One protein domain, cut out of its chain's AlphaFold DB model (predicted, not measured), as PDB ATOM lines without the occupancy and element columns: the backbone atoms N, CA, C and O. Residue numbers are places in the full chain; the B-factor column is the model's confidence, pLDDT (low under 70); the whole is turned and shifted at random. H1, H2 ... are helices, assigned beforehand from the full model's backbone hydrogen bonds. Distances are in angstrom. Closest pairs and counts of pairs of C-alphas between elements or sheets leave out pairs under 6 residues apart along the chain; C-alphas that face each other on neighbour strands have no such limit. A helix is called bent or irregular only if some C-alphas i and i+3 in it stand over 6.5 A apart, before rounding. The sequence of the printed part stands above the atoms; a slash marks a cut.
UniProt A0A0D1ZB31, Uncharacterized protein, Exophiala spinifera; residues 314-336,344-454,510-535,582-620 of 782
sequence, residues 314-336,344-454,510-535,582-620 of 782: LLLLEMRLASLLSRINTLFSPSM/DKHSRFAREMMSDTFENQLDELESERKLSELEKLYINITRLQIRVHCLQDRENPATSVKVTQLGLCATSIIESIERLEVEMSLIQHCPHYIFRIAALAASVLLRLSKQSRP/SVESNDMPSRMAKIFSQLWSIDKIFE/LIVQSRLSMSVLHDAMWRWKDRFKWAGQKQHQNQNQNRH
ATOM      1  N   LEU A 314      22.469 -29.111  65.992       93.88
ATOM      2  CA  LEU A 314      23.629 -29.532  66.776       93.88
ATOM      3  C   LEU A 314      24.906 -28.802  66.329       93.88
ATOM      4  O   LEU A 314      25.585 -28.230  67.171       93.88
ATOM      5  N   LEU A 315      25.219 -28.752  65.027       93.75
ATOM      6  CA  LEU A 315      26.430 -28.076  64.536       93.75
ATOM      7  C   LEU A 315      26.424 -26.575  64.862       93.75
ATOM      8  O   LEU A 315      27.452 -26.017  65.247       93.75
ATOM      9  N   LEU A 316      25.260 -25.928  64.750       92.00
ATOM     10  CA  LEU A 316      25.086 -24.524  65.134       92.00
ATOM     11  C   LEU A 316      25.309 -24.308  66.637       92.00
ATOM     12  O   LEU A 316      25.989 -23.352  67.015       92.00
ATOM     13  N   LEU A 317      24.791 -25.200  67.492       94.31
ATOM     14  CA  LEU A 317      25.063 -25.171  68.931       94.31
ATOM     15  C   LEU A 317      26.561 -25.360  69.209       94.31
ATOM     16  O   LEU A 317      27.154 -24.559  69.926       94.31
ATOM     17  N   GLU A 318      27.194 -26.368  68.609       94.50
ATOM     18  CA  GLU A 318      28.617 -26.652  68.806       94.50
ATOM     19  C   GLU A 318      29.512 -25.483  68.378       94.50
ATOM     20  O   GLU A 318      30.467 -25.175  69.085       94.50
ATOM     21  N   MET A 319      29.166 -24.761  67.307       92.19
ATOM     22  CA  MET A 319      29.857 -23.533  66.888       92.19
ATOM     23  C   MET A 319      29.700 -22.361  67.874       92.19
ATOM     24  O   MET A 319      30.605 -21.530  67.992       92.19
ATOM     25  N   ARG A 320      28.589 -22.279  68.616       91.88
ATOM     26  CA  ARG A 320      28.413 -21.284  69.690       91.88
ATOM     27  C   ARG A 320      29.156 -21.686  70.966       91.88
ATOM     28  O   ARG A 320      29.846 -20.854  71.552       91.88
ATOM     29  N   LEU A 321      29.107 -22.963  71.351       94.56
ATOM     30  CA  LEU A 321      29.894 -23.505  72.469       94.56
ATOM     31  C   LEU A 321      31.405 -23.364  72.216       94.56
ATOM     32  O   LEU A 321      32.160 -22.999  73.112       94.56
ATOM     33  N   ALA A 322      31.833 -23.563  70.973       92.19
ATOM     34  CA  ALA A 322      33.175 -23.287  70.476       92.19
ATOM     35  C   ALA A 322      33.612 -21.822  70.650       92.19
ATOM     36  O   ALA A 322      34.728 -21.564  71.107       92.19
ATOM     37  N   SER A 323      32.746 -20.861  70.301       90.62
ATOM     38  CA  SER A 323      32.989 -19.424  70.512       90.62
ATOM     39  C   SER A 323      33.196 -19.119  71.999       90.62
ATOM     40  O   SER A 323      34.209 -18.525  72.383       90.62
ATOM     41  N   LEU A 324      32.296 -19.619  72.854       91.75
ATOM     42  CA  LEU A 324      32.409 -19.499  74.307       91.75
ATOM     43  C   LEU A 324      33.732 -20.091  74.811       91.75
ATOM     44  O   LEU A 324      34.494 -19.387  75.473       91.75
ATOM     45  N   LEU A 325      34.064 -21.335  74.446       91.19
ATOM     46  CA  LEU A 325      35.315 -21.995  74.848       91.19
ATOM     47  C   LEU A 325      36.563 -21.250  74.365       91.19
ATOM     48  O   LEU A 325      37.551 -21.203  75.096       91.19
ATOM     49  N   SER A 326      36.532 -20.626  73.184       90.38
ATOM     50  CA  SER A 326      37.623 -19.763  72.717       90.38
ATOM     51  C   SER A 326      37.813 -18.569  73.657       90.38
ATOM     52  O   SER A 326      38.930 -18.327  74.108       90.38
ATOM     53  N   ARG A 327      36.730 -17.858  74.002       89.12
ATOM     54  CA  ARG A 327      36.749 -16.690  74.903       89.12
ATOM     55  C   ARG A 327      37.176 -17.068  76.331       89.12
ATOM     56  O   ARG A 327      37.970 -16.349  76.936       89.12
ATOM     57  N   ILE A 328      36.721 -18.218  76.835       88.56
ATOM     58  CA  ILE A 328      37.130 -18.802  78.126       88.56
ATOM     59  C   ILE A 328      38.633 -19.118  78.112       88.56
ATOM     60  O   ILE A 328      39.369 -18.658  78.981       88.56
ATOM     61  N   ASN A 329      39.120 -19.838  77.100       87.06
ATOM     62  CA  ASN A 329      40.536 -20.190  76.987       87.06
ATOM     63  C   ASN A 329      41.448 -18.958  76.890       87.06
ATOM     64  O   ASN A 329      42.534 -18.975  77.465       87.06
ATOM     65  N   THR A 330      41.013 -17.887  76.221       86.06
ATOM     66  CA  THR A 330      41.721 -16.598  76.210       86.06
ATOM     67  C   THR A 330      41.788 -15.980  77.612       86.06
ATOM     68  O   THR A 330      42.881 -15.669  78.080       86.06
ATOM     69  N   LEU A 331      40.653 -15.872  78.314       85.06
ATOM     70  CA  LEU A 331      40.560 -15.299  79.666       85.06
ATOM     71  C   LEU A 331      41.394 -16.062  80.710       85.06
ATOM     72  O   LEU A 331      42.008 -15.455  81.589       85.06
ATOM     73  N   PHE A 332      41.418 -17.391  80.624       82.25
ATOM     74  CA  PHE A 332      42.132 -18.263  81.560       82.25
ATOM     75  C   PHE A 332      43.537 -18.671  81.081       82.25
ATOM     76  O   PHE A 332      44.181 -19.509  81.718       82.25
ATOM     77  N   SER A 333      44.039 -18.078  79.990       81.38
ATOM     78  CA  SER A 333      45.378 -18.350  79.460       81.38
ATOM     79  C   SER A 333      46.475 -17.803  80.386       81.38
ATOM     80  O   SER A 333      46.538 -16.587  80.598       81.38
ATOM     81  N   PRO A 334      47.414 -18.641  80.872       67.94
ATOM     82  CA  PRO A 334      48.547 -18.173  81.675       67.94
ATOM     83  C   PRO A 334      49.434 -17.163  80.937       67.94
ATOM     84  O   PRO A 334      50.094 -16.347  81.570       67.94
ATOM     85  N   SER A 335      49.455 -17.214  79.603       61.81
ATOM     86  CA  SER A 335      50.297 -16.356  78.764       61.81
ATOM     87  C   SER A 335      49.769 -14.927  78.622       61.81
ATOM     88  O   SER A 335      50.518 -14.062  78.181       61.81
ATOM     89  N   MET A 336      48.498 -14.668  78.961       56.19
ATOM     90  CA  MET A 336      47.858 -13.360  78.758       56.19
ATOM     91  C   MET A 336      47.914 -12.447  79.995       56.19
ATOM     92  O   MET A 336      47.798 -11.235  79.855       56.19
ATOM     93  N   ASP A 344      46.513  -8.703  90.285       64.31
ATOM     94  CA  ASP A 344      45.962 -10.045  90.482       64.31
ATOM     95  C   ASP A 344      44.547 -10.040  91.090       64.31
ATOM     96  O   ASP A 344      43.653 -10.697  90.564       64.31
ATOM     97  N   LYS A 345      44.270  -9.225  92.117       65.19
ATOM     98  CA  LYS A 345      42.926  -9.166  92.734       65.19
ATOM     99  C   LYS A 345      41.845  -8.641  91.784       65.19
ATOM    100  O   LYS A 345      40.733  -9.166  91.774       65.19
ATOM    101  N   HIS A 346      42.159  -7.627  90.977       65.50
ATOM    102  CA  HIS A 346      41.216  -7.087  89.995       65.50
ATOM    103  C   HIS A 346      41.021  -8.061  88.823       65.50
ATOM    104  O   HIS A 346      39.890  -8.289  88.396       65.50
ATOM    105  N   SER A 347      42.099  -8.711  88.370       73.69
ATOM    106  CA  SER A 347      42.052  -9.772  87.356       73.69
ATOM    107  C   SER A 347      41.243 -10.990  87.824       73.69
ATOM    108  O   SER A 347      40.409 -11.499  87.077       73.69
ATOM    109  N   ARG A 348      41.400 -11.418  89.086       73.38
ATOM    110  CA  ARG A 348      40.590 -12.476  89.709       73.38
ATOM    111  C   ARG A 348      39.104 -12.128  89.737       73.38
ATOM    112  O   ARG A 348      38.299 -12.934  89.276       73.38
ATOM    113  N   PHE A 349      38.744 -10.924  90.187       76.69
ATOM    114  CA  PHE A 349      37.350 -10.467  90.179       76.69
ATOM    115  C   PHE A 349      36.770 -10.386  88.756       76.69
ATOM    116  O   PHE A 349      35.661 -10.856  88.511       76.69
ATOM    117  N   ALA A 350      37.532  -9.861  87.791       79.56
ATOM    118  CA  ALA A 350      37.114  -9.806  86.392       79.56
ATOM    119  C   ALA A 350      36.924 -11.210  85.788       79.56
ATOM    120  O   ALA A 350      35.928 -11.452  85.108       79.56
ATOM    121  N   ARG A 351      37.827 -12.159  86.078       81.94
ATOM    122  CA  ARG A 351      37.689 -13.580  85.707       81.94
ATOM    123  C   ARG A 351      36.428 -14.203  86.298       81.94
ATOM    124  O   ARG A 351      35.730 -14.920  85.592       81.94
ATOM    125  N   GLU A 352      36.136 -13.932  87.568       82.50
ATOM    126  CA  GLU A 352      34.938 -14.424  88.254       82.50
ATOM    127  C   GLU A 352      33.649 -13.875  87.621       82.50
ATOM    128  O   GLU A 352      32.792 -14.663  87.220       82.50
ATOM    129  N   MET A 353      33.552 -12.557  87.433       85.44
ATOM    130  CA  MET A 353      32.413 -11.907  86.774       85.44
ATOM    131  C   MET A 353      32.201 -12.421  85.338       85.44
ATOM    132  O   MET A 353      31.071 -12.666  84.913       85.44
ATOM    133  N   MET A 354      33.288 -12.620  84.586       88.56
ATOM    134  CA  MET A 354      33.237 -13.177  83.234       88.56
ATOM    135  C   MET A 354      32.832 -14.657  83.221       88.56
ATOM    136  O   MET A 354      32.049 -15.038  82.358       88.56
ATOM    137  N   SER A 355      33.291 -15.482  84.170       88.62
ATOM    138  CA  SER A 355      32.802 -16.863  84.327       88.62
ATOM    139  C   SER A 355      31.298 -16.904  84.562       88.62
ATOM    140  O   SER A 355      30.606 -17.658  83.886       88.62
ATOM    141  N   ASP A 356      30.790 -16.068  85.467       90.44
ATOM    142  CA  ASP A 356      29.359 -16.018  85.769       90.44
ATOM    143  C   ASP A 356      28.562 -15.482  84.551       90.44
ATOM    144  O   ASP A 356      27.475 -15.968  84.249       90.44
ATOM    145  N   THR A 357      29.152 -14.582  83.749       94.00
ATOM    146  CA  THR A 357      28.599 -14.158  82.443       94.00
ATOM    147  C   THR A 357      28.571 -15.294  81.411       94.00
ATOM    148  O   THR A 357      27.602 -15.415  80.664       94.00
ATOM    149  N   PHE A 358      29.604 -16.140  81.343       94.56
ATOM    150  CA  PHE A 358      29.629 -17.291  80.431       94.56
ATOM    151  C   PHE A 358      28.642 -18.392  80.841       94.56
ATOM    152  O   PHE A 358      28.068 -19.030  79.965       94.56
ATOM    153  N   GLU A 359      28.421 -18.602  82.142       94.50
ATOM    154  CA  GLU A 359      27.372 -19.499  82.649       94.50
ATOM    155  C   GLU A 359      25.983 -19.007  82.227       94.50
ATOM    156  O   GLU A 359      25.234 -19.778  81.635       94.50
ATOM    157  N   ASN A 360      25.683 -17.713  82.398       95.69
ATOM    158  CA  ASN A 360      24.421 -17.135  81.922       95.69
ATOM    159  C   ASN A 360      24.240 -17.321  80.401       95.69
ATOM    160  O   ASN A 360      23.153 -17.668  79.957       95.69
ATOM    161  N   GLN A 361      25.310 -17.178  79.604       95.81
ATOM    162  CA  GLN A 361      25.260 -17.434  78.154       95.81
ATOM    163  C   GLN A 361      25.014 -18.918  77.811       95.81
ATOM    164  O   GLN A 361      24.448 -19.207  76.760       95.81
ATOM    165  N   LEU A 362      25.397 -19.870  78.671       96.44
ATOM    166  CA  LEU A 362      25.010 -21.278  78.509       96.44
ATOM    167  C   LEU A 362      23.547 -21.519  78.887       96.44
ATOM    168  O   LEU A 362      22.871 -22.274  78.195       96.44
ATOM    169  N   ASP A 363      23.061 -20.878  79.948       96.38
ATOM    170  CA  ASP A 363      21.672 -21.000  80.400       96.38
ATOM    171  C   ASP A 363      20.700 -20.370  79.380       96.38
ATOM    172  O   ASP A 363      19.653 -20.947  79.079       96.38
ATOM    173  N   GLU A 364      21.085 -19.250  78.754       95.94
ATOM    174  CA  GLU A 364      20.399 -18.661  77.595       95.94
ATOM    175  C   GLU A 364      20.306 -19.673  76.439       95.94
ATOM    176  O   GLU A 364      19.197 -19.999  76.009       95.94
ATOM    177  N   LEU A 365      21.434 -20.252  75.997       94.50
ATOM    178  CA  LEU A 365      21.476 -21.277  74.938       94.50
ATOM    179  C   LEU A 365      20.660 -22.537  75.274       94.50
ATOM    180  O   LEU A 365      20.080 -23.152  74.377       94.50
ATOM    181  N   GLU A 366      20.612 -22.933  76.548       95.19
ATOM    182  CA  GLU A 366      19.812 -24.063  77.035       95.19
ATOM    183  C   GLU A 366      18.302 -23.748  77.029       95.19
ATOM    184  O   GLU A 366      17.485 -24.655  76.865       95.19
ATOM    185  N   SER A 367      17.930 -22.466  77.132       95.44
ATOM    186  CA  SER A 367      16.542 -21.984  77.096       95.44
ATOM    187  C   SER A 367      16.000 -21.660  75.694       95.44
ATOM    188  O   SER A 367      14.785 -21.702  75.500       95.44
ATOM    189  N   GLU A 368      16.864 -21.379  74.704       93.00
ATOM    190  CA  GLU A 368      16.463 -20.965  73.342       93.00
ATOM    191  C   GLU A 368      15.504 -21.947  72.649       93.00
ATOM    192  O   GLU A 368      14.621 -21.539  71.889       93.00
ATOM    193  N   ARG A 369      15.690 -23.253  72.867       94.56
ATOM    194  CA  ARG A 369      14.846 -24.309  72.294       94.56
ATOM    195  C   ARG A 369      14.920 -25.591  73.112       94.56
ATOM    196  O   ARG A 369      15.841 -25.809  73.889       94.56
ATOM    197  N   LYS A 370      14.007 -26.525  72.833       95.81
ATOM    198  CA  LYS A 370      14.143 -27.903  73.317       95.81
ATOM    199  C   LYS A 370      15.398 -28.552  72.714       95.81
ATOM    200  O   LYS A 370      15.518 -28.670  71.493       95.81
ATOM    201  N   LEU A 371      16.301 -28.986  73.587       96.06
ATOM    202  CA  LEU A 371      17.531 -29.700  73.245       96.06
ATOM    203  C   LEU A 371      17.366 -31.219  73.385       96.06
ATOM    204  O   LEU A 371      16.637 -31.696  74.264       96.06
ATOM    205  N   SER A 372      18.075 -31.968  72.545       95.62
ATOM    206  CA  SER A 372      18.306 -33.412  72.706       95.62
ATOM    207  C   SER A 372      19.249 -33.706  73.882       95.62
ATOM    208  O   SER A 372      19.972 -32.821  74.348       95.62
ATOM    209  N   GLU A 373      19.287 -34.950  74.364       95.75
ATOM    210  CA  GLU A 373      20.187 -35.330  75.465       95.75
ATOM    211  C   GLU A 373      21.674 -35.179  75.084       95.75
ATOM    212  O   GLU A 373      22.489 -34.796  75.924       95.75
ATOM    213  N   LEU A 374      22.027 -35.374  73.806       96.19
ATOM    214  CA  LEU A 374      23.387 -35.158  73.295       96.19
ATOM    215  C   LEU A 374      23.772 -33.667  73.290       96.19
ATOM    216  O   LEU A 374      24.888 -33.307  73.662       96.19
ATOM    217  N   GLU A 375      22.842 -32.785  72.928       96.81
ATOM    218  CA  GLU A 375      23.050 -31.331  72.978       96.81
ATOM    219  C   GLU A 375      23.226 -30.841  74.424       96.81
ATOM    220  O   GLU A 375      24.156 -30.085  74.710       96.81
ATOM    221  N   LYS A 376      22.414 -31.349  75.363       97.31
ATOM    222  CA  LYS A 376      22.574 -31.090  76.807       97.31
ATOM    223  C   LYS A 376      23.909 -31.601  77.345       97.31
ATOM    224  O   LYS A 376      24.527 -30.930  78.172       97.31
ATOM    225  N   LEU A 377      24.386 -32.759  76.874       97.81
ATOM    226  CA  LEU A 377      25.723 -33.248  77.211       97.81
ATOM    227  C   LEU A 377      26.792 -32.235  76.769       97.81
ATOM    228  O   LEU A 377      27.636 -31.878  77.586       97.81
ATOM    229  N   TYR A 378      26.747 -31.709  75.541       97.81
ATOM    230  CA  TYR A 378      27.735 -30.720  75.080       97.81
ATOM    231  C   TYR A 378      27.671 -29.372  75.821       97.81
ATOM    232  O   TYR A 378      28.727 -28.794  76.112       97.81
ATOM    233  N   ILE A 379      26.480 -28.901  76.217       97.88
ATOM    234  CA  ILE A 379      26.353 -27.745  77.123       97.88
ATOM    235  C   ILE A 379      27.025 -28.051  78.465       97.88
ATOM    236  O   ILE A 379      27.898 -27.298  78.897       97.88
ATOM    237  N   ASN A 380      26.712 -29.187  79.095       97.94
ATOM    238  CA  ASN A 380      27.308 -29.561  80.379       97.94
ATOM    239  C   ASN A 380      28.828 -29.788  80.298       97.94
ATOM    240  O   ASN A 380      29.548 -29.415  81.220       97.94
ATOM    241  N   ILE A 381      29.350 -30.305  79.183       97.94
ATOM    242  CA  ILE A 381      30.794 -30.389  78.910       97.94
ATOM    243  C   ILE A 381      31.441 -28.992  78.878       97.94
ATOM    244  O   ILE A 381      32.547 -28.805  79.393       97.94
ATOM    245  N   THR A 382      30.768 -28.002  78.292       97.50
ATOM    246  CA  THR A 382      31.247 -26.609  78.256       97.50
ATOM    247  C   THR A 382      31.193 -25.982  79.651       97.50
ATOM    248  O   THR A 382      32.184 -25.418  80.117       97.50
ATOM    249  N   ARG A 383      30.087 -26.201  80.368       97.62
ATOM    250  CA  ARG A 383      29.860 -25.800  81.764       97.62
ATOM    251  C   ARG A 383      30.930 -26.363  82.712       97.62
ATOM    252  O   ARG A 383      31.499 -25.629  83.518       97.62
ATOM    253  N   LEU A 384      31.302 -27.639  82.566       97.06
ATOM    254  CA  LEU A 384      32.396 -28.259  83.329       97.06
ATOM    255  C   LEU A 384      33.731 -27.542  83.083       97.06
ATOM    256  O   LEU A 384      34.474 -27.288  84.032       97.06
ATOM    257  N   GLN A 385      34.035 -27.211  81.825       94.94
ATOM    258  CA  GLN A 385      35.277 -26.529  81.463       94.94
ATOM    259  C   GLN A 385      35.346 -25.085  81.977       94.94
ATOM    260  O   GLN A 385      36.438 -24.652  82.319       94.94
ATOM    261  N   ILE A 386      34.223 -24.369  82.119       93.38
ATOM    262  CA  ILE A 386      34.183 -23.082  82.843       93.38
ATOM    263  C   ILE A 386      34.481 -23.318  84.326       93.38
ATOM    264  O   ILE A 386      35.418 -22.752  84.895       93.38
ATOM    265  N   ARG A 387      33.696 -24.193  84.966       92.38
ATOM    266  CA  ARG A 387      33.693 -24.376  86.426       92.38
ATOM    267  C   ARG A 387      35.013 -24.907  86.964       92.38
ATOM    268  O   ARG A 387      35.381 -24.573  88.087       92.38
ATOM    269  N   VAL A 388      35.762 -25.684  86.180       91.44
ATOM    270  CA  VAL A 388      37.044 -26.259  86.615       91.44
ATOM    271  C   VAL A 388      38.084 -25.190  86.987       91.44
ATOM    272  O   VAL A 388      38.940 -25.436  87.839       91.44
ATOM    273  N   HIS A 389      37.977 -23.977  86.431       86.88
ATOM    274  CA  HIS A 389      38.861 -22.859  86.767       86.88
ATOM    275  C   HIS A 389      38.690 -22.351  88.209       86.88
ATOM    276  O   HIS A 389      39.624 -21.750  88.744       86.88
ATOM    277  N   CYS A 390      37.592 -22.680  88.906       84.56
ATOM    278  CA  CYS A 390      37.445 -22.378  90.336       84.56
ATOM    279  C   CYS A 390      38.451 -23.141  91.224       84.56
ATOM    280  O   CYS A 390      38.602 -22.821  92.397       84.56
ATOM    281  N   LEU A 391      39.144 -24.155  90.689       81.00
ATOM    282  CA  LEU A 391      40.214 -24.878  91.387       81.00
ATOM    283  C   LEU A 391      41.579 -24.171  91.310       81.00
ATOM    284  O   LEU A 391      42.527 -24.627  91.953       81.00
ATOM    285  N   GLN A 392      41.690 -23.090  90.527       71.75
ATOM    286  CA  GLN A 392      42.900 -22.265  90.436       71.75
ATOM    287  C   GLN A 392      42.958 -21.196  91.541       71.75
ATOM    288  O   GLN A 392      44.050 -20.895  92.015       71.75
ATOM    289  N   ASP A 393      41.812 -20.662  91.980       63.66
ATOM    290  CA  ASP A 393      41.738 -19.610  93.004       63.66
ATOM    291  C   ASP A 393      41.320 -20.174  94.371       63.66
ATOM    292  O   ASP A 393      40.310 -20.868  94.519       63.66
ATOM    293  N   ARG A 394      42.146 -19.911  95.384       55.72
ATOM    294  CA  ARG A 394      42.089 -20.575  96.694       55.72
ATOM    295  C   ARG A 394      41.629 -19.679  97.834       55.72
ATOM    296  O   ARG A 394      41.309 -20.207  98.897       55.72
ATOM    297  N   GLU A 395      41.645 -18.364  97.641       51.66
ATOM    298  CA  GLU A 395      41.467 -17.391  98.728       51.66
ATOM    299  C   GLU A 395      40.008 -16.932  98.883       51.66
ATOM    300  O   GLU A 395      39.648 -16.337  99.897       51.66
ATOM    301  N   ASN A 396      39.152 -17.238  97.906       51.66
ATOM    302  CA  ASN A 396      37.766 -16.785  97.874       51.66
ATOM    303  C   ASN A 396      36.834 -17.699  98.716       51.66
ATOM    304  O   ASN A 396      36.745 -18.903  98.452       51.66
ATOM    305  N   PRO A 397      36.074 -17.174  99.701       45.31
ATOM    306  CA  PRO A 397      35.082 -17.964 100.439       45.31
ATOM    307  C   PRO A 397      33.941 -18.507  99.552       45.31
ATOM    308  O   PRO A 397      33.409 -19.585  99.844       45.31
ATOM    309  N   ALA A 398      33.611 -17.842  98.437       53.47
ATOM    310  CA  ALA A 398      32.618 -18.304  97.461       53.47
ATOM    311  C   ALA A 398      33.037 -19.595  96.728       53.47
ATOM    312  O   ALA A 398      32.177 -20.337  96.237       53.47
ATOM    313  N   THR A 399      34.333 -19.941  96.737       64.88
ATOM    314  CA  THR A 399      34.864 -21.177  96.140       64.88
ATOM    315  C   THR A 399      34.153 -22.428  96.662       64.88
ATOM    316  O   THR A 399      34.039 -23.400  95.925       64.88
ATOM    317  N   SER A 400      33.590 -22.436  97.879       71.81
ATOM    318  CA  SER A 400      32.866 -23.615  98.390       71.81
ATOM    319  C   SER A 400      31.578 -23.939  97.615       71.81
ATOM    320  O   SER A 400      31.265 -25.116  97.412       71.81
ATOM    321  N   VAL A 401      30.837 -22.921  97.161       81.75
ATOM    322  CA  VAL A 401      29.629 -23.114  96.338       81.75
ATOM    323  C   VAL A 401      30.032 -23.503  94.920       81.75
ATOM    324  O   VAL A 401      29.550 -24.516  94.412       81.75
ATOM    325  N   LYS A 402      30.991 -22.784  94.321       84.62
ATOM    326  CA  LYS A 402      31.479 -23.060  92.957       84.62
ATOM    327  C   LYS A 402      32.110 -24.459  92.840       84.62
ATOM    328  O   LYS A 402      31.832 -25.169  91.878       84.62
ATOM    329  N   VAL A 403      32.824 -24.933  93.868       86.06
ATOM    330  CA  VAL A 403      33.330 -26.318  93.970       86.06
ATOM    331  C   VAL A 403      32.207 -27.357  94.094       86.06
ATOM    332  O   VAL A 403      32.320 -28.445  93.530       86.06
ATOM    333  N   THR A 404      31.116 -27.045  94.797       87.31
ATOM    334  CA  THR A 404      29.958 -27.951  94.887       87.31
ATOM    335  C   THR A 404      29.260 -28.061  93.531       87.31
ATOM    336  O   THR A 404      29.017 -29.166  93.055       87.31
ATOM    337  N   GLN A 405      29.026 -26.933  92.856       91.88
ATOM    338  CA  GLN A 405      28.458 -26.910  91.506       91.88
ATOM    339  C   GLN A 405      29.370 -27.601  90.474       91.88
ATOM    340  O   GLN A 405      28.873 -28.301  89.599       91.88
ATOM    341  N   LEU A 406      30.696 -27.467  90.594       93.69
ATOM    342  CA  LEU A 406      31.671 -28.215  89.793       93.69
ATOM    343  C   LEU A 406      31.523 -29.736  89.991       93.69
ATOM    344  O   LEU A 406      31.531 -30.485  89.014       93.69
ATOM    345  N   GLY A 407      31.349 -30.190  91.235       93.94
ATOM    346  CA  GLY A 407      31.082 -31.596  91.547       93.94
ATOM    347  C   GLY A 407      29.781 -32.101  90.920       93.94
ATOM    348  O   GLY A 407      29.795 -33.126  90.244       93.94
ATOM    349  N   LEU A 408      28.687 -31.349  91.073       95.19
ATOM    350  CA  LEU A 408      27.376 -31.668  90.487       95.19
ATOM    351  C   LEU A 408      27.395 -31.676  88.947       95.19
ATOM    352  O   LEU A 408      26.780 -32.534  88.319       95.19
ATOM    353  N   CYS A 409      28.139 -30.761  88.323       97.38
ATOM    354  CA  CYS A 409      28.326 -30.736  86.873       97.38
ATOM    355  C   CYS A 409      29.089 -31.983  86.386       97.38
ATOM    356  O   CYS A 409      28.689 -32.620  85.411       97.38
ATOM    357  N   ALA A 410      30.134 -32.397  87.113       98.06
ATOM    358  CA  ALA A 410      30.872 -33.621  86.813       98.06
ATOM    359  C   ALA A 410      30.012 -34.891  86.974       98.06
ATOM    360  O   ALA A 410      30.123 -35.789  86.141       98.06
ATOM    361  N   THR A 411      29.130 -34.972  87.982       97.75
ATOM    362  CA  THR A 411      28.186 -36.103  88.111       97.75
ATOM    363  C   THR A 411      27.126 -36.095  87.010       97.75
ATOM    364  O   THR A 411      26.877 -37.136  86.411       97.75
ATOM    365  N   SER A 412      26.570 -34.929  86.664       97.81
ATOM    366  CA  SER A 412      25.547 -34.796  85.614       97.81
ATOM    367  C   SER A 412      26.045 -35.230  84.225       97.81
ATOM    368  O   SER A 412      25.303 -35.856  83.466       97.81
ATOM    369  N   ILE A 413      27.321 -34.987  83.899       98.31
ATOM    370  CA  ILE A 413      27.948 -35.506  82.668       98.31
ATOM    371  C   ILE A 413      27.947 -37.039  82.641       98.31
ATOM    372  O   ILE A 413      27.646 -37.630  81.606       98.31
ATOM    373  N   ILE A 414      28.251 -37.687  83.765       97.88
ATOM    374  CA  ILE A 414      28.311 -39.153  83.866       97.88
ATOM    375  C   ILE A 414      26.913 -39.755  83.689       97.88
ATOM    376  O   ILE A 414      26.749 -40.679  82.897       97.88
ATOM    377  N   GLU A 415      25.896 -39.175  84.330       97.25
ATOM    378  CA  GLU A 415      24.486 -39.564  84.156       97.25
ATOM    379  C   GLU A 415      24.004 -39.375  82.715       97.25
ATOM    380  O   GLU A 415      23.259 -40.200  82.190       97.25
ATOM    381  N   SER A 416      24.434 -38.291  82.065       97.81
ATOM    382  CA  SER A 416      24.081 -37.998  80.674       97.81
ATOM    383  C   SER A 416      24.721 -39.008  79.714       97.81
ATOM    384  O   SER A 416      24.056 -39.475  78.795       97.81
ATOM    385  N   ILE A 417      25.975 -39.414  79.958       97.75
ATOM    386  CA  ILE A 417      26.645 -40.488  79.204       97.75
ATOM    387  C   ILE A 417      25.940 -41.838  79.421       97.75
ATOM    388  O   ILE A 417      25.725 -42.565  78.455       97.75
ATOM    389  N   GLU A 418      25.544 -42.172  80.655       95.94
ATOM    390  CA  GLU A 418      24.796 -43.408  80.946       95.94
ATOM    391  C   GLU A 418      23.400 -43.418  80.299       95.94
ATOM    392  O   GLU A 418      22.965 -44.460  79.809       95.94
ATOM    393  N   ARG A 419      22.714 -42.270  80.224       96.25
ATOM    394  CA  ARG A 419      21.426 -42.138  79.520       96.25
ATOM    395  C   ARG A 419      21.580 -42.304  78.007       96.25
ATOM    396  O   ARG A 419      20.809 -43.035  77.392       96.25
ATOM    397  N   LEU A 420      22.600 -41.677  77.423       96.19
ATOM    398  CA  LEU A 420      22.886 -41.745  75.988       96.19
ATOM    399  C   LEU A 420      23.408 -43.120  75.531       96.19
ATOM    400  O   LEU A 420      23.296 -43.443  74.351       96.19
ATOM    401  N   GLU A 421      23.909 -43.970  76.434       94.94
ATOM    402  CA  GLU A 421      24.127 -45.393  76.120       94.94
ATOM    403  C   GLU A 421      22.814 -46.103  75.781       94.94
ATOM    404  O   GLU A 421      22.765 -46.881  74.835       94.94
ATOM    405  N   VAL A 422      21.741 -45.820  76.527       93.06
ATOM    406  CA  VAL A 422      20.424 -46.439  76.303       93.06
ATOM    407  C   VAL A 422      19.750 -45.881  75.044       93.06
ATOM    408  O   VAL A 422      19.035 -46.609  74.364       93.06
ATOM    409  N   GLU A 423      19.976 -44.602  74.730       91.88
ATOM    410  CA  GLU A 423      19.359 -43.924  73.582       91.88
ATOM    411  C   GLU A 423      20.071 -44.206  72.247       91.88
ATOM    412  O   GLU A 423      19.407 -44.351  71.224       91.88
ATOM    413  N   MET A 424      21.410 -44.272  72.236       92.88
ATOM    414  CA  MET A 424      22.205 -44.325  70.997       92.88
ATOM    415  C   MET A 424      23.513 -45.135  71.094       92.88
ATOM    416  O   MET A 424      24.412 -44.940  70.277       92.88
ATOM    417  N   SER A 425      23.659 -46.027  72.084       93.56
ATOM    418  CA  SER A 425      24.879 -46.835  72.297       93.56
ATOM    419  C   SER A 425      26.160 -45.988  72.431       93.56
ATOM    420  O   SER A 425      27.246 -46.383  71.986       93.56
ATOM    421  N   LEU A 426      26.032 -44.787  73.015       94.94
ATOM    422  CA  LEU A 426      27.079 -43.766  73.017       94.94
ATOM    423  C   LEU A 426      28.428 -44.277  73.535       94.94
ATOM    424  O   LEU A 426      29.451 -43.944  72.955       94.94
ATOM    425  N   ILE A 427      28.478 -45.072  74.603       94.06
ATOM    426  CA  ILE A 427      29.741 -45.506  75.224       94.06
ATOM    427  C   ILE A 427      30.576 -46.328  74.237       94.06
ATOM    428  O   ILE A 427      31.804 -46.240  74.237       94.06
ATOM    429  N   GLN A 428      29.922 -47.122  73.391       89.94
ATOM    430  CA  GLN A 428      30.589 -48.025  72.459       89.94
ATOM    431  C   GLN A 428      31.080 -47.301  71.197       89.94
ATOM    432  O   GLN A 428      32.096 -47.715  70.627       89.94
ATOM    433  N   HIS A 429      30.417 -46.210  70.803       93.06
ATOM    434  CA  HIS A 429      30.659 -45.484  69.550       93.06
ATOM    435  C   HIS A 429      31.072 -44.008  69.736       93.06
ATOM    436  O   HIS A 429      31.174 -43.272  68.757       93.06
ATOM    437  N   CYS A 430      31.341 -43.555  70.967       94.00
ATOM    438  CA  CYS A 430      31.567 -42.138  71.256       94.00
ATOM    439  C   CYS A 430      32.788 -41.543  70.528       94.00
ATOM    440  O   CYS A 430      33.847 -42.179  70.461       94.00
ATOM    441  N   PRO A 431      32.712 -40.265  70.108       95.50
ATOM    442  CA  PRO A 431      33.884 -39.487  69.734       95.50
ATOM    443  C   PRO A 431      34.903 -39.431  70.876       95.50
ATOM    444  O   PRO A 431      34.537 -39.280  72.046       95.50
ATOM    445  N   HIS A 432      36.192 -39.449  70.538       94.56
ATOM    446  CA  HIS A 432      37.314 -39.445  71.494       94.56
ATOM    447  C   HIS A 432      37.257 -38.298  72.506       94.56
ATOM    448  O   HIS A 432      37.691 -38.428  73.651       94.56
ATOM    449  N   TYR A 433      36.659 -37.177  72.106       96.44
ATOM    450  CA  TYR A 433      36.404 -36.038  72.978       96.44
ATOM    451  C   TYR A 433      35.556 -36.393  74.213       96.44
ATOM    452  O   TYR A 433      35.877 -35.951  75.314       96.44
ATOM    453  N   ILE A 434      34.532 -37.243  74.081       97.00
ATOM    454  CA  ILE A 434      33.675 -37.645  75.211       97.00
ATOM    455  C   ILE A 434      34.474 -38.493  76.210       97.00
ATOM    456  O   ILE A 434      34.388 -38.253  77.413       97.00
ATOM    457  N   PHE A 435      35.340 -39.393  75.728       95.38
ATOM    458  CA  PHE A 435      36.314 -40.098  76.571       95.38
ATOM    459  C   PHE A 435      37.224 -39.115  77.336       95.38
ATOM    460  O   PHE A 435      37.398 -39.247  78.553       95.38
ATOM    461  N   ARG A 436      37.780 -38.101  76.656       96.31
ATOM    462  CA  ARG A 436      38.647 -37.087  77.287       96.31
ATOM    463  C   ARG A 436      37.911 -36.307  78.381       96.31
ATOM    464  O   ARG A 436      38.489 -36.087  79.447       96.31
ATOM    465  N   ILE A 437      36.644 -35.947  78.170       97.56
ATOM    466  CA  ILE A 437      35.851 -35.233  79.179       97.56
ATOM    467  C   ILE A 437      35.384 -36.154  80.317       97.56
ATOM    468  O   ILE A 437      35.406 -35.730  81.472       97.56
ATOM    469  N   ALA A 438      35.082 -37.430  80.062       98.06
ATOM    470  CA  ALA A 438      34.854 -38.409  81.129       98.06
ATOM    471  C   ALA A 438      36.096 -38.551  82.034       98.06
ATOM    472  O   ALA A 438      35.983 -38.573  83.260       98.06
ATOM    473  N   ALA A 439      37.305 -38.552  81.458       97.69
ATOM    474  CA  ALA A 439      38.548 -38.533  82.230       97.69
ATOM    475  C   ALA A 439      38.755 -37.215  83.012       97.69
ATOM    476  O   ALA A 439      39.245 -37.244  84.147       97.69
ATOM    477  N   LEU A 440      38.349 -36.063  82.464       98.00
ATOM    478  CA  LEU A 440      38.339 -34.791  83.197       98.00
ATOM    479  C   LEU A 440      37.376 -34.842  84.396       98.00
ATOM    480  O   LEU A 440      37.787 -34.526  85.514       98.00
ATOM    481  N   ALA A 441      36.140 -35.306  84.193       98.25
ATOM    482  CA  ALA A 441      35.135 -35.461  85.246       98.25
ATOM    483  C   ALA A 441      35.615 -36.414  86.357       98.25
ATOM    484  O   ALA A 441      35.561 -36.060  87.536       98.25
ATOM    485  N   ALA A 442      36.202 -37.566  86.005       98.06
ATOM    486  CA  ALA A 442      36.835 -38.466  86.972       98.06
ATOM    487  C   ALA A 442      37.955 -37.780  87.775       98.06
ATOM    488  O   ALA A 442      38.063 -37.985  88.982       98.06
ATOM    489  N   SER A 443      38.768 -36.933  87.138       96.62
ATOM    490  CA  SER A 443      39.857 -36.206  87.810       96.62
ATOM    491  C   SER A 443      39.337 -35.150  88.788       96.62
ATOM    492  O   SER A 443      39.877 -35.007  89.888       96.62
ATOM    493  N   VAL A 444      38.255 -34.454  88.425       95.56
ATOM    494  CA  VAL A 444      37.522 -33.544  89.316       95.56
ATOM    495  C   VAL A 444      36.961 -34.319  90.510       95.56
ATOM    496  O   VAL A 444      37.285 -33.991  91.650       95.56
ATOM    497  N   LEU A 445      36.197 -35.390  90.282       95.75
ATOM    498  CA  LEU A 445      35.577 -36.182  91.351       95.75
ATOM    499  C   LEU A 445      36.607 -36.841  92.277       95.75
ATOM    500  O   LEU A 445      36.418 -36.837  93.495       95.75
ATOM    501  N   LEU A 446      37.726 -37.337  91.738       93.81
ATOM    502  CA  LEU A 446      38.868 -37.830  92.515       93.81
ATOM    503  C   LEU A 446      39.388 -36.746  93.463       93.81
ATOM    504  O   LEU A 446      39.555 -36.999  94.659       93.81
ATOM    505  N   ARG A 447      39.612 -35.533  92.940       90.25
ATOM    506  CA  ARG A 447      40.081 -34.388  93.725       90.25
ATOM    507  C   ARG A 447      39.082 -34.022  94.815       90.25
ATOM    508  O   ARG A 447      39.461 -34.005  95.981       90.25
ATOM    509  N   LEU A 448      37.808 -33.822  94.482       89.06
ATOM    510  CA  LEU A 448      36.780 -33.434  95.458       89.06
ATOM    511  C   LEU A 448      36.535 -34.507  96.535       89.06
ATOM    512  O   LEU A 448      36.274 -34.171  97.691       89.06
ATOM    513  N   SER A 449      36.685 -35.790  96.191       88.81
ATOM    514  CA  SER A 449      36.547 -36.907  97.138       88.81
ATOM    515  C   SER A 449      37.726 -37.027  98.111       88.81
ATOM    516  O   SER A 449      37.522 -37.334  99.285       88.81
ATOM    517  N   LYS A 450      38.962 -36.810  97.634       84.62
ATOM    518  CA  LYS A 450      40.209 -37.044  98.393       84.62
ATOM    519  C   LYS A 450      40.832 -35.775  98.988       84.62
ATOM    520  O   LYS A 450      41.746 -35.871  99.803       84.62
ATOM    521  N   GLN A 451      40.373 -34.586  98.604       76.75
ATOM    522  CA  GLN A 451      40.878 -33.322  99.135       76.75
ATOM    523  C   GLN A 451      40.370 -33.095 100.567       76.75
ATOM    524  O   GLN A 451      39.204 -32.753 100.791       76.75
ATOM    525  N   SER A 452      41.263 -33.258 101.547       57.00
ATOM    526  CA  SER A 452      41.004 -32.833 102.923       57.00
ATOM    527  C   SER A 452      40.906 -31.303 102.998       57.00
ATOM    528  O   SER A 452      41.667 -30.588 102.344       57.00
ATOM    529  N   ARG A 453      39.952 -30.806 103.786       54.03
ATOM    530  CA  ARG A 453      39.816 -29.391 104.161       54.03
ATOM    531  C   ARG A 453      40.033 -29.347 105.675       54.03
ATOM    532  O   ARG A 453      39.471 -30.219 106.343       54.03
ATOM    533  N   PRO A 454      40.830 -28.410 106.219       43.31
ATOM    534  CA  PRO A 454      40.936 -28.270 107.665       43.31
ATOM    535  C   PRO A 454      39.538 -28.042 108.263       43.31
ATOM    536  O   PRO A 454      38.704 -27.403 107.605       43.31
ATOM    537  N   SER A 510      36.642 -48.576  75.916       94.31
ATOM    538  CA  SER A 510      37.786 -49.274  75.334       94.31
ATOM    539  C   SER A 510      37.391 -50.040  74.065       94.31
ATOM    540  O   SER A 510      36.316 -50.646  73.975       94.31
ATOM    541  N   VAL A 511      38.264 -49.983  73.065       90.06
ATOM    542  CA  VAL A 511      38.172 -50.733  71.807       90.06
ATOM    543  C   VAL A 511      39.231 -51.833  71.780       90.06
ATOM    544  O   VAL A 511      38.953 -52.927  71.304       90.06
ATOM    545  N   GLU A 512      40.415 -51.577  72.347       87.56
ATOM    546  CA  GLU A 512      41.534 -52.521  72.352       87.56
ATOM    547  C   GLU A 512      42.171 -52.661  73.745       87.56
ATOM    548  O   GLU A 512      42.205 -51.733  74.559       87.56
ATOM    549  N   SER A 513      42.727 -53.841  74.027       85.44
ATOM    550  CA  SER A 513      43.520 -54.068  75.236       85.44
ATOM    551  C   SER A 513      44.667 -53.056  75.343       85.44
ATOM    552  O   SER A 513      45.432 -52.869  74.404       85.44
ATOM    553  N   ASN A 514      44.825 -52.443  76.523       87.75
ATOM    554  CA  ASN A 514      45.857 -51.433  76.805       87.75
ATOM    555  C   ASN A 514      45.719 -50.109  76.013       87.75
ATOM    556  O   ASN A 514      46.668 -49.324  75.979       87.75
ATOM    557  N   ASP A 515      44.540 -49.804  75.466       92.75
ATOM    558  CA  ASP A 515      44.238 -48.481  74.913       92.75
ATOM    559  C   ASP A 515      44.108 -47.368  75.975       92.75
ATOM    560  O   ASP A 515      44.092 -47.612  77.189       92.75
ATOM    561  N   MET A 516      44.032 -46.112  75.523       92.88
ATOM    562  CA  MET A 516      43.914 -44.933  76.387       92.88
ATOM    563  C   MET A 516      42.729 -45.003  77.378       92.88
ATOM    564  O   MET A 516      42.989 -44.775  78.564       92.88
ATOM    565  N   PRO A 517      41.478 -45.334  76.990       95.19
ATOM    566  CA  PRO A 517      40.375 -45.547  77.937       95.19
ATOM    567  C   PRO A 517      40.663 -46.606  79.012       95.19
ATOM    568  O   PRO A 517      40.543 -46.324  80.213       95.19
ATOM    569  N   SER A 518      41.134 -47.792  78.618       94.88
ATOM    570  CA  SER A 518      41.453 -48.897  79.530       94.88
ATOM    571  C   SER A 518      42.598 -48.547  80.487       94.88
ATOM    572  O   SER A 518      42.505 -48.738  81.709       94.88
ATOM    573  N   ARG A 519      43.668 -47.933  79.965       94.44
ATOM    574  CA  ARG A 519      44.795 -47.434  80.765       94.44
ATOM    575  C   ARG A 519      44.357 -46.343  81.729       94.44
ATOM    576  O   ARG A 519      44.752 -46.395  82.890       94.44
ATOM    577  N   MET A 520      43.521 -45.403  81.296       95.31
ATOM    578  CA  MET A 520      43.005 -44.330  82.145       95.31
ATOM    579  C   MET A 520      42.176 -44.890  83.311       95.31
ATOM    580  O   MET A 520      42.397 -44.517  84.463       95.31
ATOM    581  N   ALA A 521      41.308 -45.876  83.058       96.81
ATOM    582  CA  ALA A 521      40.572 -46.579  84.111       96.81
ATOM    583  C   ALA A 521      41.500 -47.287  85.121       96.81
ATOM    584  O   ALA A 521      41.247 -47.265  86.332       96.81
ATOM    585  N   LYS A 522      42.596 -47.899  84.650       95.12
ATOM    586  CA  LYS A 522      43.627 -48.525  85.499       95.12
ATOM    587  C   LYS A 522      44.397 -47.488  86.325       95.12
ATOM    588  O   LYS A 522      44.587 -47.693  87.522       95.12
ATOM    589  N   ILE A 523      44.778 -46.366  85.715       95.19
ATOM    590  CA  ILE A 523      45.455 -45.237  86.366       95.19
ATOM    591  C   ILE A 523      44.571 -44.640  87.467       95.19
ATOM    592  O   ILE A 523      45.026 -44.522  88.602       95.19
ATOM    593  N   PHE A 524      43.295 -44.352  87.194       97.00
ATOM    594  CA  PHE A 524      42.358 -43.859  88.209       97.00
ATOM    595  C   PHE A 524      42.140 -44.859  89.351       97.00
ATOM    596  O   PHE A 524      42.116 -44.459  90.515       97.00
ATOM    597  N   SER A 525      42.083 -46.160  89.049       96.38
ATOM    598  CA  SER A 525      42.017 -47.206  90.083       96.38
ATOM    599  C   SER A 525      43.251 -47.181  91.004       96.38
ATOM    600  O   SER A 525      43.122 -47.331  92.215       96.38
ATOM    601  N   GLN A 526      44.450 -46.955  90.452       94.56
ATOM    602  CA  GLN A 526      45.701 -46.849  91.220       94.56
ATOM    603  C   GLN A 526      45.814 -45.531  92.002       94.56
ATOM    604  O   GLN A 526      46.246 -45.538  93.152       94.56
ATOM    605  N   LEU A 527      45.397 -44.413  91.399       93.31
ATOM    606  CA  LEU A 527      45.330 -43.093  92.030       93.31
ATOM    607  C   LEU A 527      44.416 -43.098  93.260       93.31
ATOM    608  O   LEU A 527      44.772 -42.533  94.293       93.31
ATOM    609  N   TRP A 528      43.262 -43.767  93.175       94.12
ATOM    610  CA  TRP A 528      42.320 -43.868  94.288       94.12
ATOM    611  C   TRP A 528      42.891 -44.610  95.503       94.12
ATOM    612  O   TRP A 528      42.582 -44.256  96.642       94.12
ATOM    613  N   SER A 529      43.750 -45.606  95.283       91.69
ATOM    614  CA  SER A 529      44.421 -46.363  96.350       91.69
ATOM    615  C   SER A 529      45.469 -45.552  97.125       91.69
ATOM    616  O   SER A 529      46.044 -46.062  98.081       91.69
ATOM    617  N   ILE A 530      45.735 -44.299  96.739       87.75
ATOM    618  CA  ILE A 530      46.591 -43.382  97.493       87.75
ATOM    619  C   ILE A 530      45.702 -42.512  98.393       87.75
ATOM    620  O   ILE A 530      44.849 -41.758  97.922       87.75
ATOM    621  N   ASP A 531      45.898 -42.591  99.708       78.62
ATOM    622  CA  ASP A 531      45.109 -41.803 100.666       78.62
ATOM    623  C   ASP A 531      45.520 -40.329 100.689       78.62
ATOM    624  O   ASP A 531      44.680 -39.441 100.578       78.62
ATOM    625  N   LYS A 532      46.829 -40.071 100.742       78.19
ATOM    626  CA  LYS A 532      47.422 -38.730 100.831       78.19
ATOM    627  C   LYS A 532      47.965 -38.260  99.478       78.19
ATOM    628  O   LYS A 532      49.161 -38.019  99.327       78.19
ATOM    629  N   ILE A 533      47.108 -38.216  98.456       79.75
ATOM    630  CA  ILE A 533      47.521 -37.835  97.090       79.75
ATOM    631  C   ILE A 533      47.497 -36.318  96.828       79.75
ATOM    632  O   ILE A 533      48.296 -35.809  96.037       79.75
ATOM    633  N   PHE A 534      46.626 -35.587  97.528       78.44
ATOM    634  CA  PHE A 534      46.519 -34.123  97.443       78.44
ATOM    635  C   PHE A 534      47.024 -33.399  98.703       78.44
ATOM    636  O   PHE A 534      46.938 -32.175  98.779       78.44
ATOM    637  N   GLU A 535      47.575 -34.111  99.686       67.06
ATOM    638  CA  GLU A 535      48.245 -33.488 100.835       67.06
ATOM    639  C   GLU A 535      49.674 -33.067 100.459       67.06
ATOM    640  O   GLU A 535      50.355 -33.787  99.729       67.06
ATOM    641  N   LEU A 582      47.187 -27.076  92.256       78.69
ATOM    642  CA  LEU A 582      47.456 -27.747  90.984       78.69
ATOM    643  C   LEU A 582      48.940 -27.564  90.628       78.69
ATOM    644  O   LEU A 582      49.431 -26.438  90.624       78.69
ATOM    645  N   ILE A 583      49.639 -28.663  90.345       81.50
ATOM    646  CA  ILE A 583      51.045 -28.666  89.909       81.50
ATOM    647  C   ILE A 583      51.109 -28.312  88.423       81.50
ATOM    648  O   ILE A 583      51.911 -27.484  88.004       81.50
ATOM    649  N   VAL A 584      50.212 -28.896  87.624       82.94
ATOM    650  CA  VAL A 584      50.022 -28.514  86.222       82.94
ATOM    651  C   VAL A 584      48.916 -27.469  86.147       82.94
ATOM    652  O   VAL A 584      47.776 -27.760  86.495       82.94
ATOM    653  N   GLN A 585      49.251 -26.263  85.684       80.88
ATOM    654  CA  GLN A 585      48.306 -25.142  85.525       80.88
ATOM    655  C   GLN A 585      48.235 -24.608  84.083       80.88
ATOM    656  O   GLN A 585      47.326 -23.859  83.735       80.88
ATOM    657  N   SER A 586      49.174 -25.014  83.222       82.81
ATOM    658  CA  SER A 586      49.325 -24.530  81.843       82.81
ATOM    659  C   SER A 586      48.493 -25.280  80.795       82.81
ATOM    660  O   SER A 586      48.690 -25.079  79.601       82.81
ATOM    661  N   ARG A 587      47.566 -26.150  81.219       89.19
ATOM    662  CA  ARG A 587      46.746 -27.008  80.338       89.19
ATOM    663  C   ARG A 587      45.273 -26.591  80.302       89.19
ATOM    664  O   ARG A 587      44.405 -27.431  80.076       89.19
ATOM    665  N   LEU A 588      45.000 -25.306  80.554       90.00
ATOM    666  CA  LEU A 588      43.654 -24.712  80.546       90.00
ATOM    667  C   LEU A 588      42.685 -25.566  81.392       90.00
ATOM    668  O   LEU A 588      43.052 -25.967  82.504       90.00
ATOM    669  N   SER A 589      41.496 -25.885  80.881       91.38
ATOM    670  CA  SER A 589      40.494 -26.722  81.554       91.38
ATOM    671  C   SER A 589      40.998 -28.136  81.909       91.38
ATOM    672  O   SER A 589      40.641 -28.683  82.954       91.38
ATOM    673  N   MET A 590      41.910 -28.713  81.119       93.69
ATOM    674  CA  MET A 590      42.466 -30.057  81.349       93.69
ATOM    675  C   MET A 590      43.554 -30.115  82.432       93.69
ATOM    676  O   MET A 590      44.041 -31.200  82.759       93.69
ATOM    677  N   SER A 591      43.921 -28.981  83.037       91.44
ATOM    678  CA  SER A 591      44.936 -28.895  84.100       91.44
ATOM    679  C   SER A 591      44.705 -29.888  85.247       91.44
ATOM    680  O   SER A 591      45.663 -30.471  85.748       91.44
ATOM    681  N   VAL A 592      43.448 -30.168  85.615       92.00
ATOM    682  CA  VAL A 592      43.111 -31.138  86.676       92.00
ATOM    683  C   VAL A 592      43.417 -32.583  86.267       92.00
ATOM    684  O   VAL A 592      43.955 -33.337  87.078       92.00
ATOM    685  N   LEU A 593      43.135 -32.970  85.015       94.94
ATOM    686  CA  LEU A 593      43.515 -34.289  84.495       94.94
ATOM    687  C   LEU A 593      45.040 -34.422  84.435       94.94
ATOM    688  O   LEU A 593      45.589 -35.436  84.863       94.94
ATOM    689  N   HIS A 594      45.739 -33.396  83.949       92.75
ATOM    690  CA  HIS A 594      47.197 -33.435  83.865       92.75
ATOM    691  C   HIS A 594      47.881 -33.414  85.245       92.75
ATOM    692  O   HIS A 594      48.888 -34.099  85.403       92.75
ATOM    693  N   ASP A 595      47.334 -32.731  86.258       90.44
ATOM    694  CA  ASP A 595      47.797 -32.813  87.656       90.44
ATOM    695  C   ASP A 595      47.614 -34.230  88.227       90.44
ATOM    696  O   ASP A 595      48.557 -34.790  88.788       90.44
ATOM    697  N   ALA A 596      46.453 -34.863  88.013       91.44
ATOM    698  CA  ALA A 596      46.221 -36.252  88.417       91.44
ATOM    699  C   ALA A 596      47.196 -37.225  87.720       91.44
ATOM    700  O   ALA A 596      47.798 -38.083  88.370       91.44
ATOM    701  N   MET A 597      47.422 -37.048  86.415       92.12
ATOM    702  CA  MET A 597      48.376 -37.844  85.637       92.12
ATOM    703  C   MET A 597      49.833 -37.624  86.057       92.12
ATOM    704  O   MET A 597      50.610 -38.582  86.099       92.12
ATOM    705  N   TRP A 598      50.213 -36.391  86.400       90.25
ATOM    706  CA  TRP A 598      51.542 -36.066  86.915       90.25
ATOM    707  C   TRP A 598      51.773 -36.734  88.274       90.25
ATOM    708  O   TRP A 598      52.771 -37.431  88.452       90.25
ATOM    709  N   ARG A 599      50.803 -36.637  89.197       89.06
ATOM    710  CA  ARG A 599      50.850 -37.315  90.508       89.06
ATOM    711  C   ARG A 599      50.927 -38.834  90.365       89.06
ATOM    712  O   ARG A 599      51.626 -39.482  91.137       89.06
ATOM    713  N   TRP A 600      50.259 -39.415  89.367       90.69
ATOM    714  CA  TRP A 600      50.417 -40.836  89.053       90.69
ATOM    715  C   TRP A 600      51.844 -41.172  88.589       90.69
ATOM    716  O   TRP A 600      52.452 -42.113  89.106       90.69
ATOM    717  N   LYS A 601      52.406 -40.391  87.649       87.06
ATOM    718  CA  LYS A 601      53.781 -40.573  87.147       87.06
ATOM    719  C   LYS A 601      54.796 -40.502  88.294       87.06
ATOM    720  O   LYS A 601      55.654 -41.378  88.383       87.06
ATOM    721  N   ASP A 602      54.637 -39.542  89.204       84.81
ATOM    722  CA  ASP A 602      55.498 -39.394  90.379       84.81
ATOM    723  C   ASP A 602      55.461 -40.604  91.311       84.81
ATOM    724  O   ASP A 602      56.495 -41.197  91.629       84.81
ATOM    725  N   ARG A 603      54.258 -41.042  91.679       82.12
ATOM    726  CA  ARG A 603      54.089 -42.091  92.686       82.12
ATOM    727  C   ARG A 603      54.366 -43.499  92.161       82.12
ATOM    728  O   ARG A 603      54.705 -44.358  92.972       82.12
ATOM    729  N   PHE A 604      54.269 -43.740  90.849       76.12
ATOM    730  CA  PHE A 604      54.430 -45.082  90.268       76.12
ATOM    731  C   PHE A 604      55.587 -45.242  89.268       76.12
ATOM    732  O   PHE A 604      56.225 -46.292  89.291       76.12
ATOM    733  N   LYS A 605      55.922 -44.250  88.423       64.50
ATOM    734  CA  LYS A 605      57.087 -44.372  87.514       64.50
ATOM    735  C   LYS A 605      58.401 -44.048  88.227       64.50
ATOM    736  O   LYS A 605      59.330 -44.854  88.183       64.50
ATOM    737  N   TRP A 606      58.481 -42.913  88.925       54.94
ATOM    738  CA  TRP A 606      59.725 -42.503  89.595       54.94
ATOM    739  C   TRP A 606      60.023 -43.310  90.870       54.94
ATOM    740  O   TRP A 606      61.189 -43.461  91.234       54.94
ATOM    741  N   ALA A 607      59.016 -43.926  91.501       54.56
ATOM    742  CA  ALA A 607      59.226 -44.872  92.602       54.56
ATOM    743  C   ALA A 607      60.027 -46.122  92.177       54.56
ATOM    744  O   ALA A 607      60.953 -46.520  92.887       54.56
ATOM    745  N   GLY A 608      59.735 -46.698  91.004       55.44
ATOM    746  CA  GLY A 608      60.472 -47.855  90.474       55.44
ATOM    747  C   GLY A 608      61.929 -47.529  90.129       55.44
ATOM    748  O   GLY A 608      62.834 -48.292  90.462       55.44
ATOM    749  N   GLN A 609      62.188 -46.351  89.546       52.75
ATOM    750  CA  GLN A 609      63.560 -45.894  89.283       52.75
ATOM    751  C   GLN A 609      64.353 -45.643  90.575       52.75
ATOM    752  O   GLN A 609      65.504 -46.070  90.661       52.75
ATOM    753  N   LYS A 610      63.739 -45.042  91.606       52.12
ATOM    754  CA  LYS A 610      64.369 -44.871  92.929       52.12
ATOM    755  C   LYS A 610      64.684 -46.215  93.597       52.12
ATOM    756  O   LYS A 610      65.748 -46.363  94.189       52.12
ATOM    757  N   GLN A 611      63.816 -47.221  93.458       51.41
ATOM    758  CA  GLN A 611      64.100 -48.577  93.946       51.41
ATOM    759  C   GLN A 611      65.267 -49.240  93.198       51.41
ATOM    760  O   GLN A 611      66.136 -49.815  93.849       51.41
ATOM    761  N   HIS A 612      65.350 -49.114  91.870       50.03
ATOM    762  CA  HIS A 612      66.493 -49.630  91.107       50.03
ATOM    763  C   HIS A 612      67.807 -48.890  91.416       50.03
ATOM    764  O   HIS A 612      68.844 -49.539  91.547       50.03
ATOM    765  N   GLN A 613      67.784 -47.565  91.610       50.12
ATOM    766  CA  GLN A 613      68.964 -46.816  92.061       50.12
ATOM    767  C   GLN A 613      69.418 -47.248  93.461       50.12
ATOM    768  O   GLN A 613      70.598 -47.545  93.636       50.12
ATOM    769  N   ASN A 614      68.502 -47.386  94.426       53.62
ATOM    770  CA  ASN A 614      68.848 -47.874  95.765       53.62
ATOM    771  C   ASN A 614      69.339 -49.332  95.751       53.62
ATOM    772  O   ASN A 614      70.235 -49.675  96.519       53.62
ATOM    773  N   GLN A 615      68.810 -50.196  94.878       53.97
ATOM    774  CA  GLN A 615      69.329 -51.558  94.706       53.97
ATOM    775  C   GLN A 615      70.747 -51.565  94.116       53.97
ATOM    776  O   GLN A 615      71.584 -52.329  94.594       53.97
ATOM    777  N   ASN A 616      71.052 -50.700  93.145       54.34
ATOM    778  CA  ASN A 616      72.406 -50.577  92.598       54.34
ATOM    779  C   ASN A 616      73.390 -49.953  93.603       54.34
ATOM    780  O   ASN A 616      74.516 -50.433  93.716       54.34
ATOM    781  N   GLN A 617      72.973 -48.956  94.391       55.75
ATOM    782  CA  GLN A 617      73.792 -48.420  95.488       55.75
ATOM    783  C   GLN A 617      74.047 -49.472  96.578       55.75
ATOM    784  O   GLN A 617      75.191 -49.648  96.992       55.75
ATOM    785  N   ASN A 618      73.031 -50.246  96.978       58.47
ATOM    786  CA  ASN A 618      73.215 -51.350  97.924       58.47
ATOM    787  C   ASN A 618      74.110 -52.466  97.364       58.47
ATOM    788  O   ASN A 618      74.899 -53.019  98.124       58.47
ATOM    789  N   ARG A 619      74.052 -52.776  96.057       50.94
ATOM    790  CA  ARG A 619      75.013 -53.695  95.418       50.94
ATOM    791  C   ARG A 619      76.437 -53.150  95.492       50.94
ATOM    792  O   ARG A 619      77.308 -53.852  95.987       50.94
ATOM    793  N   HIS A 620      76.662 -51.888  95.122       55.00
ATOM    794  CA  HIS A 620      77.992 -51.280  95.216       55.00
ATOM    795  C   HIS A 620      78.529 -51.206  96.654       55.00
ATOM    796  O   HIS A 620      79.722 -51.421  96.859       55.00
TER     797      HIS A 620
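Overview. This is residues 314 to 336, 344 to 454, 510 to 535 and 582 to 620 of the 782 residues of an uncharacterized protein of Exophiala spinifera (UniProt A0A0D1ZB31). The long helix H8 packs its first part across H3, H6 and H7 of a helical body, and its residues 605 to 620 stick out as a free arm. In the body, H1, H2, H3, H4 and H6 form an up-and-down bundle, each running against the one before, with H7 beside H6. The 199 printed residues, all helix by class, hold H1 to H8 in chain order and no named strand. The whole is compact, with a radius of gyration of the C-alphas of 19.1 A, and elongated, spanning 71 by 46 by 31 A.

Along the chain. H8, residues 588 to 620, measures 45.8 A and ends at C-alpha 620 (77.992, -51.280, 95.216); it is irregular, with C-alphas 589 and 592 7.3 A apart. H1, residues 314 to 331, begins at C-alpha 314 (23.629, -29.532, 66.776). H2 is residues 344 to 367, 34.5 A; H3, 373 to 391; H4, 399 to 424, 36.4 A; H5, 426 to 429; H6, 432 to 450; H7, 516 to 528.

Arrangement. H8 touches the hub H3 with residues 589 to 592 alone, closest at C-alphas 589 and 385, 5.2 A. H8 touches H6 (C-alphas 593 and 443, 5.3 A) and H7 (600 and 527, 6.3 A), each only just about perpendicular at 72 degrees. H3 and H4 form a helical hairpin at a shallow tilt of 25 degrees, closest C-alphas 387 and 406, 5.5 A. H2 and H3 form another, at 11 degrees. H1 touches H3, the same way at 5 degrees. H4 and H5 touch only at the corner. Every O i to N i+4 pair is within hydrogen-bond range in H1, H2, H6 and H7, but 12 of 15 in H3, 20 of 22 in H4 and 23 of 29 in H8; H5 is too short.

Size, cuts and confidence. C-alphas 369 and 620 are farthest apart, 72.4 A. The cuts, 336 to 344, 454 to 510 and 535 to 582, span 12.3, 38.7 and 11.4 A. Of the links printed whole, none is long. Mean pLDDT of the printed part is 85.5; residues 393 to 399 and 605 to 620 are among those under 70.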